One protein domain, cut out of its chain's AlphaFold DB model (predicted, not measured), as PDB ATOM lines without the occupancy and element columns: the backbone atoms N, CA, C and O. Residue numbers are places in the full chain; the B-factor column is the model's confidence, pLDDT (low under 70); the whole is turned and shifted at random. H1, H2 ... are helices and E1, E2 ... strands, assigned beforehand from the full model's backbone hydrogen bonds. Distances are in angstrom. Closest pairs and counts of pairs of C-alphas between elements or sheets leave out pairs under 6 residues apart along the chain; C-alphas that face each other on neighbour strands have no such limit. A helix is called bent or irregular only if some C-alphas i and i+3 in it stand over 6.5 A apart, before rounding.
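This is residues 2 to 79 of the 105 residues of an uncharacterized protein of Paenibacillus alvei (strain ATCC 6344 / DSM 29 / NBRC 3343 / NCIMB 9371 / NCTC 6352) (UniProt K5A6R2). Two long helices, H3 and H4, meet near their ends as an L, and a small two-stranded hairpin of E1 and E2 sits inside its angle, beside H3. The irregular helix H2 is on the other side of the hairpin from H3, and the short H1 packs on the later part of H4. A long link, residues 33 to 45, passes by the turn of the hairpin on its way from H2 to H3. The printed part has 78 residues with four named helices and two named strands, in the order H1, E1, E2, H2, H3, H4; the sheet E1 - E2 is antiparallel and the class is mostly helix. The whole is compact, with a radius of gyration of the C-alphas of 12.1 A and spans of 32 by 29 by 19 A.

H1 is residues 2 to 5, with C-alpha 2 at (105.927, -77.369, 381.080). E1 is residues 11 to 14, and E2 is residues 17 to 21, 12.8 A long. H2, residues 24 to 32, measures 13.9 A; it is irregular, with C-alphas 25 and 28 7.7 A apart. H3, residues 46 to 58, measures 18.4 A and begins with C-alpha 46 at (90.934, -59.928, 375.247). H4, residues 60 to 78, measures 26.3 A and ends with C-alpha 78 at (105.133, -85.158, 387.495).

E1 and E2 form a hairpin, antiparallel with 163 degrees between their directions; N 12 and O 20, 2.9 A apart, and N 14 and O 17, 3.0 A apart, are within hydrogen-bond range. The closest C-alphas of E2 and H3 are those of Gly 20 and Ala 52, 7.2 A apart. E1 and H3 are near each other, with 6 pairs of C-alphas within 10 A. The closest C-alphas of E2 and H2 are those of Phe 19 and Ala 30, 7.4 A apart. H3 and H4 are close but not clearly touching, about perpendicular at 76 degrees; their closest C-alphas, of Ala 56 and Leu 63, are 6.9 A apart. H1 touches H4, which meets it with residues 67 to 75 alone; the closest C-alphas are those of Ala 5 and Arg 71, 4.5 A apart. H2 and H4 only just touch, with 3 pairs of C-alphas within 8 A, the closest those of Pro 24 and Gln 69 at 7.0 A; H4 touches H2 with residues 66 to 70 alone. They run the same way at a steep tilt of 45 degrees. H2 and H3 are apart. In H3 and H4 each O i to N i+4 pair is within hydrogen-bond range; in H2 3 of 5 are, and H1 is too short for such a pair.

The two C-alphas farthest apart are those of Glu 47 and Asp 79, 35.5 A. The printed part has no cut. The link from H2 to H3, of 13 residues, is long; the other links are tight. The mean pLDDT of the printed part is 93.4, and no printed residue is under 70.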
ATOM      1  N   GLU A   2     104.517 -77.608 381.389       93.88
ATOM      2  CA  GLU A   2     105.927 -77.369 381.080       93.88
ATOM      3  C   GLU A   2     106.401 -76.000 381.587       93.88
ATOM      4  O   GLU A   2     107.448 -75.889 382.215       93.88
ATOM      5  N   ALA A   3     105.581 -74.956 381.411       96.00
ATOM      6  CA  ALA A   3     105.878 -73.626 381.938       96.00
ATOM      7  C   ALA A   3     106.035 -73.614 383.473       96.00
ATOM      8  O   ALA A   3     106.967 -72.990 383.982       96.00
ATOM      9  N   MET A   4     105.189 -74.351 384.206       96.88
ATOM     10  CA  MET A   4     105.327 -74.502 385.661       96.88
ATOM     11  C   MET A   4     106.611 -75.260 386.008       96.88
ATOM     12  O   MET A   4     107.353 -74.804 386.873       96.88
ATOM     13  N   ALA A   5     106.943 -76.337 385.282       96.19
ATOM     14  CA  ALA A   5     108.199 -77.076 385.459       96.19
ATOM     15  C   ALA A   5     109.440 -76.176 385.274       96.19
ATOM     16  O   ALA A   5     110.415 -76.281 386.020       96.19
ATOM     17  N   CYS A   6     109.381 -75.225 384.336       97.00
ATOM     18  CA  CYS A   6     110.416 -74.212 384.111       97.00
ATOM     19  C   CYS A   6     110.411 -73.063 385.141       97.00
ATOM     20  O   CYS A   6     111.152 -72.088 384.986       97.00
ATOM     21  N   GLY A   7     109.573 -73.131 386.177       96.75
ATOM     22  CA  GLY A   7     109.455 -72.093 387.199       96.75
ATOM     23  C   GLY A   7     108.818 -70.800 386.696       96.75
ATOM     24  O   GLY A   7     109.078 -69.731 387.253       96.75
ATOM     25  N   LYS A   8     108.022 -70.864 385.623       97.25
ATOM     26  CA  LYS A   8     107.295 -69.713 385.089       97.25
ATOM     27  C   LYS A   8     105.878 -69.680 385.670       97.25
ATOM     28  O   LYS A   8     105.218 -70.717 385.709       97.25
ATOM     29  N   PRO A   9     105.389 -68.511 386.120       96.25
ATOM     30  CA  PRO A   9     103.978 -68.360 386.456       96.25
ATOM     31  C   PRO A   9     103.121 -68.575 385.201       96.25
ATOM     32  O   PRO A   9     103.522 -68.186 384.104       96.25
ATOM     33  N   VAL A  10     101.944 -69.178 385.368       96.44
ATOM     34  CA  VAL A  10     101.064 -69.565 384.255       96.44
ATOM     35  C   VAL A  10      99.708 -68.890 384.387       96.44
ATOM     36  O   VAL A  10      99.046 -69.017 385.414       96.44
ATOM     37  N   LEU A  11      99.283 -68.207 383.325       95.62
ATOM     38  CA  LEU A  11      97.891 -67.837 383.101       95.62
ATOM     39  C   LEU A  11      97.268 -68.920 382.216       95.62
ATOM     40  O   LEU A  11      97.652 -69.054 381.058       95.62
ATOM     41  N   ALA A  12      96.363 -69.719 382.773       95.62
ATOM     42  CA  ALA A  12      95.796 -70.865 382.079       95.62
ATOM     43  C   ALA A  12      94.536 -70.478 381.287       95.62
ATOM     44  O   ALA A  12      93.589 -69.892 381.828       95.62
ATOM     45  N   VAL A  13      94.553 -70.814 379.997       93.12
ATOM     46  CA  VAL A  13      93.445 -70.685 379.047       93.12
ATOM     47  C   VAL A  13      93.455 -71.954 378.203       93.12
ATOM     48  O   VAL A  13      94.421 -72.189 377.478       93.12
ATOM     49  N   GLY A  14      92.423 -72.780 378.342       87.94
ATOM     50  CA  GLY A  14      92.282 -74.041 377.611       87.94
ATOM     51  C   GLY A  14      91.062 -74.025 376.696       87.94
ATOM     52  O   GLY A  14      90.416 -72.986 376.532       87.94
ATOM     53  N   ASN A  15      90.730 -75.174 376.105       87.50
ATOM     54  CA  ASN A  15      89.660 -75.285 375.113       87.50
ATOM     55  C   ASN A  15      88.274 -74.868 375.644       87.50
ATOM     56  O   ASN A  15      87.516 -74.199 374.944       87.50
ATOM     57  N   HIS A  16      87.947 -75.195 376.897       85.81
ATOM     58  CA  HIS A  16      86.684 -74.783 377.519       85.81
ATOM     59  C   HIS A  16      86.704 -73.328 378.007       85.81
ATOM     60  O   HIS A  16      85.646 -72.766 378.304       85.81
ATOM     61  N   GLY A  17      87.877 -72.692 378.081       89.88
ATOM     62  CA  GLY A  17      88.011 -71.250 378.248       89.88
ATOM     63  C   GLY A  17      89.036 -70.806 379.287       89.88
ATOM     64  O   GLY A  17      90.020 -71.484 379.586       89.88
ATOM     65  N   TYR A  18      88.813 -69.610 379.828       92.62
ATOM     66  CA  TYR A  18      89.721 -68.957 380.763       92.62
ATOM     67  C   TYR A  18      89.618 -69.578 382.163       92.62
ATOM     68  O   TYR A  18      88.554 -69.578 382.790       92.62
ATOM     69  N   PHE A  19      90.745 -70.069 382.678       94.44
ATOM     70  CA  PHE A  19      90.881 -70.536 384.061       94.44
ATOM     71  C   PHE A  19      91.485 -69.449 384.964       94.44
ATOM     72  O   PHE A  19      91.039 -69.222 386.097       94.44
ATOM     73  N   GLY A  20      92.497 -68.752 384.444       94.69
ATOM     74  CA  GLY A  20      93.196 -67.657 385.109       94.69
ATOM     75  C   GLY A  20      94.550 -68.031 385.695       94.69
ATOM     76  O   GLY A  20      95.165 -69.024 385.308       94.69
ATOM     77  N   LEU A  21      95.067 -67.169 386.573       95.69
ATOM     78  CA  LEU A  21      96.417 -67.320 387.109       95.69
ATOM     79  C   LEU A  21      96.477 -68.556 388.008       95.69
ATOM     80  O   LEU A  21      95.738 -68.670 388.988       95.69
ATOM     81  N   VAL A  22      97.381 -69.469 387.678       96.38
ATOM     82  CA  VAL A  22      97.592 -70.697 388.434       96.38
ATOM     83  C   VAL A  22      98.436 -70.357 389.658       96.38
ATOM     84  O   VAL A  22      99.624 -70.055 389.558       96.38
ATOM     85  N   THR A  23      97.797 -70.370 390.825       96.06
ATOM     86  CA  THR A  23      98.416 -70.109 392.132       96.06
ATOM     87  C   THR A  23      98.315 -71.355 393.012       96.06
ATOM     88  O   THR A  23      97.479 -72.210 392.719       96.06
ATOM     89  N   PRO A  24      99.087 -71.464 394.111       95.44
ATOM     90  CA  PRO A  24      99.029 -72.638 394.985       95.44
ATOM     91  C   PRO A  24      97.627 -72.991 395.483       95.44
ATOM     92  O   PRO A  24      97.259 -74.159 395.511       95.44
ATOM     93  N   ALA A  25      96.815 -71.980 395.802       95.62
ATOM     94  CA  ALA A  25      95.432 -72.179 396.236       95.62
ATOM     95  C   ALA A  25      94.524 -72.756 395.133       95.62
ATOM     96  O   ALA A  25      93.451 -73.271 395.429       95.62
ATOM     97  N   ALA A  26      94.939 -72.665 393.869       94.00
ATOM     98  CA  ALA A  26      94.169 -73.088 392.709       94.00
ATOM     99  C   ALA A  26      94.685 -74.388 392.070       94.00
ATOM    100  O   ALA A  26      94.116 -74.798 391.066       94.00
ATOM    101  N   TYR A  27      95.733 -75.039 392.593       95.12
ATOM    102  CA  TYR A  27      96.332 -76.210 391.932       95.12
ATOM    103  C   TYR A  27      95.375 -77.392 391.795       95.12
ATOM    104  O   TYR A  27      95.274 -77.942 390.704       95.12
ATOM    105  N   ALA A  28      94.645 -77.743 392.857       93.00
ATOM    106  CA  ALA A  28      93.672 -78.836 392.804       93.00
ATOM    107  C   ALA A  28      92.600 -78.567 391.737       93.00
ATOM    108  O   ALA A  28      92.401 -79.369 390.834       93.00
ATOM    109  N   GLN A  29      92.010 -77.369 391.754       93.62
ATOM    110  CA  GLN A  29      91.020 -76.975 390.754       93.62
ATOM    111  C   GLN A  29      91.612 -76.923 389.336       93.62
ATOM    112  O   GLN A  29      90.959 -77.326 388.380       93.62
ATOM    113  N   ALA A  30      92.835 -76.412 389.178       92.69
ATOM    114  CA  ALA A  30      93.508 -76.348 387.884       92.69
ATOM    115  C   ALA A  30      93.740 -77.749 387.317       92.69
ATOM    116  O   ALA A  30      93.561 -77.954 386.122       92.69
ATOM    117  N   TRP A  31      94.097 -78.704 388.174       92.75
ATOM    118  CA  TRP A  31      94.246 -80.100 387.803       92.75
ATOM    119  C   TRP A  31      92.909 -80.720 387.389       92.75
ATOM    120  O   TRP A  31      92.811 -81.230 386.279       92.75
ATOM    121  N   ASP A  32      91.861 -80.578 388.201       91.81
ATOM    122  CA  ASP A  32      90.534 -81.144 387.913       91.81
ATOM    123  C   ASP A  32      89.902 -80.575 386.632       91.81
ATOM    124  O   ASP A  32      89.115 -81.235 385.957       91.81
ATOM    125  N   GLN A  33      90.240 -79.332 386.282       90.81
ATOM    126  CA  GLN A  33      89.731 -78.647 385.090       90.81
ATOM    127  C   GLN A  33      90.679 -78.733 383.885       90.81
ATOM    128  O   GLN A  33      90.443 -78.057 382.879       90.81
ATOM    129  N   TYR A  34      91.758 -79.514 383.981       91.19
ATOM    130  CA  TYR A  34      92.818 -79.614 382.971       91.19
ATOM    131  C   TYR A  34      93.294 -78.244 382.481       91.19
ATOM    132  O   TYR A  34      93.417 -77.985 381.288       91.19
ATOM    133  N   PHE A  35      93.532 -77.328 383.419       91.44
ATOM    134  CA  PHE A  35      94.022 -75.976 383.157       91.44
ATOM    135  C   PHE A  35      93.150 -75.189 382.161       91.44
ATOM    136  O   PHE A  35      93.657 -74.384 381.380       91.44
ATOM    137  N   GLY A  36      91.831 -75.393 382.207       87.69
ATOM    138  CA  GLY A  36      90.880 -74.727 381.316       87.69
ATOM    139  C   GLY A  36      90.408 -75.593 380.149       87.69
ATOM    140  O   GLY A  36      89.606 -75.125 379.342       87.69
ATOM    141  N   ASP A  37      90.909 -76.825 380.021       85.06
ATOM    142  CA  ASP A  37      90.605 -77.705 378.892       85.06
ATOM    143  C   ASP A  37      89.350 -78.557 379.095       85.06
ATOM    144  O   ASP A  37      88.668 -78.857 378.121       85.06
ATOM    145  N   HIS A  38      88.994 -78.883 380.342       85.00
ATOM    146  CA  HIS A  38      87.785 -79.653 380.673       85.00
ATOM    147  C   HIS A  38      86.655 -78.784 381.243       85.00
ATOM    148  O   HIS A  38      85.475 -79.056 381.039       85.00
ATOM    149  N   ALA A  39      87.003 -77.717 381.957       84.25
ATOM    150  CA  ALA A  39      86.064 -76.704 382.422       84.25
ATOM    151  C   ALA A  39      86.787 -75.365 382.561       84.25
ATOM    152  O   ALA A  39      88.009 -75.317 382.678       84.25
ATOM    153  N   SER A  40      86.040 -74.268 382.564       84.44
ATOM    154  CA  SER A  40      86.597 -72.925 382.706       84.44
ATOM    155  C   SER A  40      85.763 -72.078 383.654       84.44
ATOM    156  O   SER A  40      84.629 -72.421 383.992       84.44
ATOM    157  N   LYS A  41      86.332 -70.956 384.101       81.81
ATOM    158  CA  LYS A  41      85.599 -69.970 384.905       81.81
ATOM    159  C   LYS A  41      84.712 -69.098 384.029       81.81
ATOM    160  O   LYS A  41      83.623 -68.715 384.444       81.81
ATOM    161  N   CYS A  42      85.187 -68.761 382.834       86.50
ATOM    162  CA  CYS A  42      84.443 -67.977 381.859       86.50
ATOM    163  C   CYS A  42      85.004 -68.168 380.444       86.50
ATOM    164  O   CYS A  42      86.104 -68.694 380.244       86.50
ATOM    165  N   LYS A  43      84.250 -67.689 379.447       89.38
ATOM    166  CA  LYS A  43      84.759 -67.579 378.077       89.38
ATOM    167  C   LYS A  43      85.943 -66.601 378.040       89.38
ATOM    168  O   LYS A  43      85.869 -65.547 378.675       89.38
ATOM    169  N   PRO A  44      87.017 -66.923 377.304       90.56
ATOM    170  CA  PRO A  44      88.143 -66.019 377.166       90.56
ATOM    171  C   PRO A  44      87.720 -64.785 376.362       90.56
ATOM    172  O   PRO A  44      87.031 -64.894 375.349       90.56
ATOM    173  N   SER A  45      88.155 -63.611 376.811       93.69
ATOM    174  CA  SER A  45      88.102 -62.370 376.039       93.69
ATOM    175  C   SER A  45      89.429 -61.632 376.177       93.69
ATOM    176  O   SER A  45      90.156 -61.819 377.160       93.69
ATOM    177  N   GLU A  46      89.743 -60.782 375.202       94.56
ATOM    178  CA  GLU A  46      90.934 -59.928 375.247       94.56
ATOM    179  C   GLU A  46      90.970 -59.089 376.527       94.56
ATOM    180  O   GLU A  46      92.007 -58.994 377.176       94.56
ATOM    181  N   GLU A  47      89.818 -58.552 376.938       96.06
ATOM    182  CA  GLU A  47      89.683 -57.760 378.157       96.06
ATOM    183  C   GLU A  47      90.015 -58.574 379.415       96.06
ATOM    184  O   GLU A  47      90.798 -58.124 380.254       96.06
ATOM    185  N   VAL A  48      89.472 -59.791 379.540       94.44
ATOM    186  CA  VAL A  48      89.724 -60.671 380.693       94.44
ATOM    187  C   VAL A  48      91.207 -61.022 380.787       94.44
ATOM    188  O   VAL A  48      91.802 -60.925 381.863       94.44
ATOM    189  N   ILE A  49      91.826 -61.378 379.660       94.94
ATOM    190  CA  ILE A  49      93.247 -61.738 379.610       94.94
ATOM    191  C   ILE A  49      94.120 -60.514 379.915       94.94
ATOM    192  O   ILE A  49      95.024 -60.596 380.749       94.94
ATOM    193  N   ALA A  50      93.840 -59.362 379.299       95.94
ATOM    194  CA  ALA A  50      94.598 -58.133 379.513       95.94
ATOM    195  C   ALA A  50      94.521 -57.660 380.970       95.94
ATOM    196  O   ALA A  50      95.546 -57.304 381.559       95.94
ATOM    197  N   ASN A  51      93.336 -57.702 381.582       95.19
ATOM    198  CA  ASN A  51      93.156 -57.344 382.986       95.19
ATOM    199  C   ASN A  51      93.903 -58.304 383.917       95.19
ATOM    200  O   ASN A  51      94.599 -57.847 384.825       95.19
ATOM    201  N   ALA A  52      93.844 -59.614 383.658       94.06
ATOM    202  CA  ALA A  52      94.584 -60.603 384.436       94.06
ATOM    203  C   ALA A  52      96.103 -60.389 384.352       94.06
ATOM    204  O   ALA A  52      96.794 -60.421 385.372       94.06
ATOM    205  N   LEU A  53      96.627 -60.105 383.155       94.50
ATOM    206  CA  LEU A  53      98.043 -59.790 382.960       94.50
ATOM    207  C   LEU A  53      98.438 -58.505 383.695       94.50
ATOM    208  O   LEU A  53      99.441 -58.498 384.407       94.50
ATOM    209  N   ARG A  54      97.646 -57.430 383.585       95.25
ATOM    210  CA  ARG A  54      97.905 -56.166 384.299       95.25
ATOM    211  C   ARG A  54      97.994 -56.386 385.807       95.25
ATOM    212  O   ARG A  54      98.982 -55.975 386.411       95.25
ATOM    213  N   GLN A  55      97.017 -57.085 386.388       92.94
ATOM    214  CA  GLN A  55      96.988 -57.409 387.821       92.94
ATOM    215  C   GLN A  55      98.194 -58.254 388.245       92.94
ATOM    216  O   GLN A  55      98.826 -57.986 389.270       92.94
ATOM    217  N   ALA A  56      98.553 -59.254 387.437       92.44
ATOM    218  CA  ALA A  56      99.720 -60.092 387.669       92.44
ATOM    219  C   ALA A  56     101.020 -59.266 387.692       92.44
ATOM    220  O   ALA A  56     101.860 -59.434 388.581       92.44
ATOM    221  N   PHE A  57     101.182 -58.330 386.751       93.12
ATOM    222  CA  PHE A  57     102.382 -57.499 386.650       93.12
ATOM    223  C   PHE A  57     102.498 -56.417 387.727       93.12
ATOM    224  O   PHE A  57     103.616 -55.953 387.970       93.12
ATOM    225  N   THR A  58     101.412 -56.064 388.422       93.31
ATOM    226  CA  THR A  58     101.456 -55.142 389.571       93.31
ATOM    227  C   THR A  58     102.365 -55.667 390.690       93.31
ATOM    228  O   THR A  58     103.022 -54.881 391.367       93.31
ATOM    229  N   HIS A  59     102.492 -56.993 390.846       90.00
ATOM    230  CA  HIS A  59     103.260 -57.618 391.930       90.00
ATOM    231  C   HIS A  59     104.300 -58.625 391.408       90.00
ATOM    232  O   HIS A  59     104.205 -59.836 391.620       90.00
ATOM    233  N   LYS A  60     105.361 -58.131 390.753       90.00
ATOM    234  CA  LYS A  60     106.414 -58.976 390.145       90.00
ATOM    235  C   LYS A  60     107.095 -59.950 391.121       90.00
ATOM    236  O   LYS A  60     107.493 -61.042 390.718       90.00
ATOM    237  N   ALA A  61     107.249 -59.574 392.392       93.44
ATOM    238  CA  ALA A  61     107.811 -60.464 393.411       93.44
ATOM    239  C   ALA A  61     106.907 -61.684 393.657       93.44
ATOM    240  O   ALA A  61     107.395 -62.813 393.715       93.44
ATOM    241  N   THR A  62     105.592 -61.465 393.697       94.19
ATOM    242  CA  THR A  62     104.583 -62.522 393.813       94.19
ATOM    243  C   THR A  62     104.641 -63.469 392.620       94.19
ATOM    244  O   THR A  62     104.614 -64.678 392.812       94.19
ATOM    245  N   LEU A  63     104.828 -62.958 391.400       95.50
ATOM    246  CA  LEU A  63     104.977 -63.799 390.205       95.50
ATOM    247  C   LEU A  63     106.192 -64.729 390.255       95.50
ATOM    248  O   LEU A  63     106.084 -65.896 389.879       95.50
ATOM    249  N   ARG A  64     107.338 -64.247 390.752       95.81
ATOM    250  CA  ARG A  64     108.517 -65.105 390.956       95.81
ATOM    251  C   ARG A  64     108.238 -66.202 391.979       95.81
ATOM    252  O   ARG A  64     108.605 -67.351 391.749       95.81
ATOM    253  N   LYS A  65     107.557 -65.856 393.076       97.00
ATOM    254  CA  LYS A  65     107.149 -66.820 394.103       97.00
ATOM    255  C   LYS A  65     106.191 -67.873 393.536       97.00
ATOM    256  O   LYS A  65     106.431 -69.057 393.739       97.00
ATOM    257  N   ILE A  66     105.176 -67.454 392.777       97.00
ATOM    258  CA  ILE A  66     104.232 -68.357 392.102       97.00
ATOM    259  C   ILE A  66     104.977 -69.302 391.160       97.00
ATOM    260  O   ILE A  66     104.761 -70.505 391.224       97.00
ATOM    261  N   GLY A  67     105.886 -68.789 390.327       97.50
ATOM    262  CA  GLY A  67     106.685 -69.623 389.429       97.50
ATOM    263  C   GLY A  67     107.516 -70.669 390.177       97.50
ATOM    264  O   GLY A  67     107.476 -71.849 389.835       97.50
ATOM    265  N   PHE A  68     108.207 -70.268 391.249       97.94
ATOM    266  CA  PHE A  68     108.965 -71.195 392.094       97.94
ATOM    267  C   PHE A  68     108.073 -72.284 392.707       97.94
ATOM    268  O   PHE A  68     108.394 -73.468 392.614       97.94
ATOM    269  N   GLN A  69     106.934 -71.896 393.284       98.06
ATOM    270  CA  GLN A  69     105.973 -72.834 393.869       98.06
ATOM    271  C   GLN A  69     105.361 -73.760 392.813       98.06
ATOM    272  O   GLN A  69     105.122 -74.929 393.097       98.06
ATOM    273  N   GLY A  70     105.123 -73.257 391.600       97.50
ATOM    274  CA  GLY A  70     104.630 -74.049 390.475       97.50
ATOM    275  C   GLY A  70     105.616 -75.142 390.095       97.50
ATOM    276  O   GLY A  70     105.220 -76.293 389.948       97.50
ATOM    277  N   ARG A  71     106.913 -74.816 390.037       97.81
ATOM    278  CA  ARG A  71     107.966 -75.801 389.766       97.81
ATOM    279  C   ARG A  71     108.032 -76.887 390.830       97.81
ATOM    280  O   ARG A  71     108.147 -78.053 390.468       97.81
ATOM    281  N   GLN A  72     107.979 -76.514 392.110       97.38
ATOM    282  CA  GLN A  72     107.983 -77.494 393.203       97.38
ATOM    283  C   GLN A  72     106.802 -78.453 393.066       97.38
ATOM    284  O   GLN A  72     107.008 -79.659 392.970       97.38
ATOM    285  N   TRP A  73     105.594 -77.911 392.907       96.88
ATOM    286  CA  TRP A  73     104.394 -78.719 392.722       96.88
ATOM    287  C   TRP A  73     104.498 -79.643 391.499       96.88
ATOM    288  O   TRP A  73     104.173 -80.825 391.587       96.88
ATOM    289  N   THR A  74     105.019 -79.154 390.367       96.00
ATOM    290  CA  THR A  74     105.195 -79.990 389.172       96.00
ATOM    291  C   THR A  74     106.210 -81.118 389.379       96.00
ATOM    292  O   THR A  74     105.951 -82.230 388.939       96.00
ATOM    293  N   LEU A  75     107.330 -80.889 390.070       94.94
ATOM    294  CA  LEU A  75     108.321 -81.940 390.368       94.94
ATOM    295  C   LEU A  75     107.853 -82.911 391.468       94.94
ATOM    296  O   LEU A  75     108.298 -84.057 391.559       94.94
ATOM    297  N   GLU A  76     106.950 -82.480 392.337       94.75
ATOM    298  CA  GLU A  76     106.330 -83.370 393.315       94.75
ATOM    299  C   GLU A  76     105.435 -84.408 392.629       94.75
ATOM    300  O   GLU A  76     105.530 -85.587 392.971       94.75
ATOM    301  N   HIS A  77     104.655 -83.986 391.629       92.56
ATOM    302  CA  HIS A  77     103.595 -84.795 391.016       92.56
ATOM    303  C   HIS A  77     103.979 -85.433 389.673       92.56
ATOM    304  O   HIS A  77     103.472 -86.501 389.343       92.56
ATOM    305  N   PHE A  78     104.865 -84.801 388.896       92.88
ATOM    306  CA  PHE A  78     105.133 -85.158 387.495       92.88
ATOM    307  C   PHE A  78     106.617 -85.356 387.173       92.88
ATOM    308  O   PHE A  78     107.028 -85.269 386.016       92.88
ATOM    309  N   ASP A  79     107.445 -85.607 388.185       93.75
ATOM    310  CA  ASP A  79     108.846 -85.948 387.954       93.75
ATOM    311  C   ASP A  79     108.954 -87.291 387.219       93.75
ATOM    312  O   ASP A  79     108.499 -88.332 387.704       93.75
TER     313      ASP A  79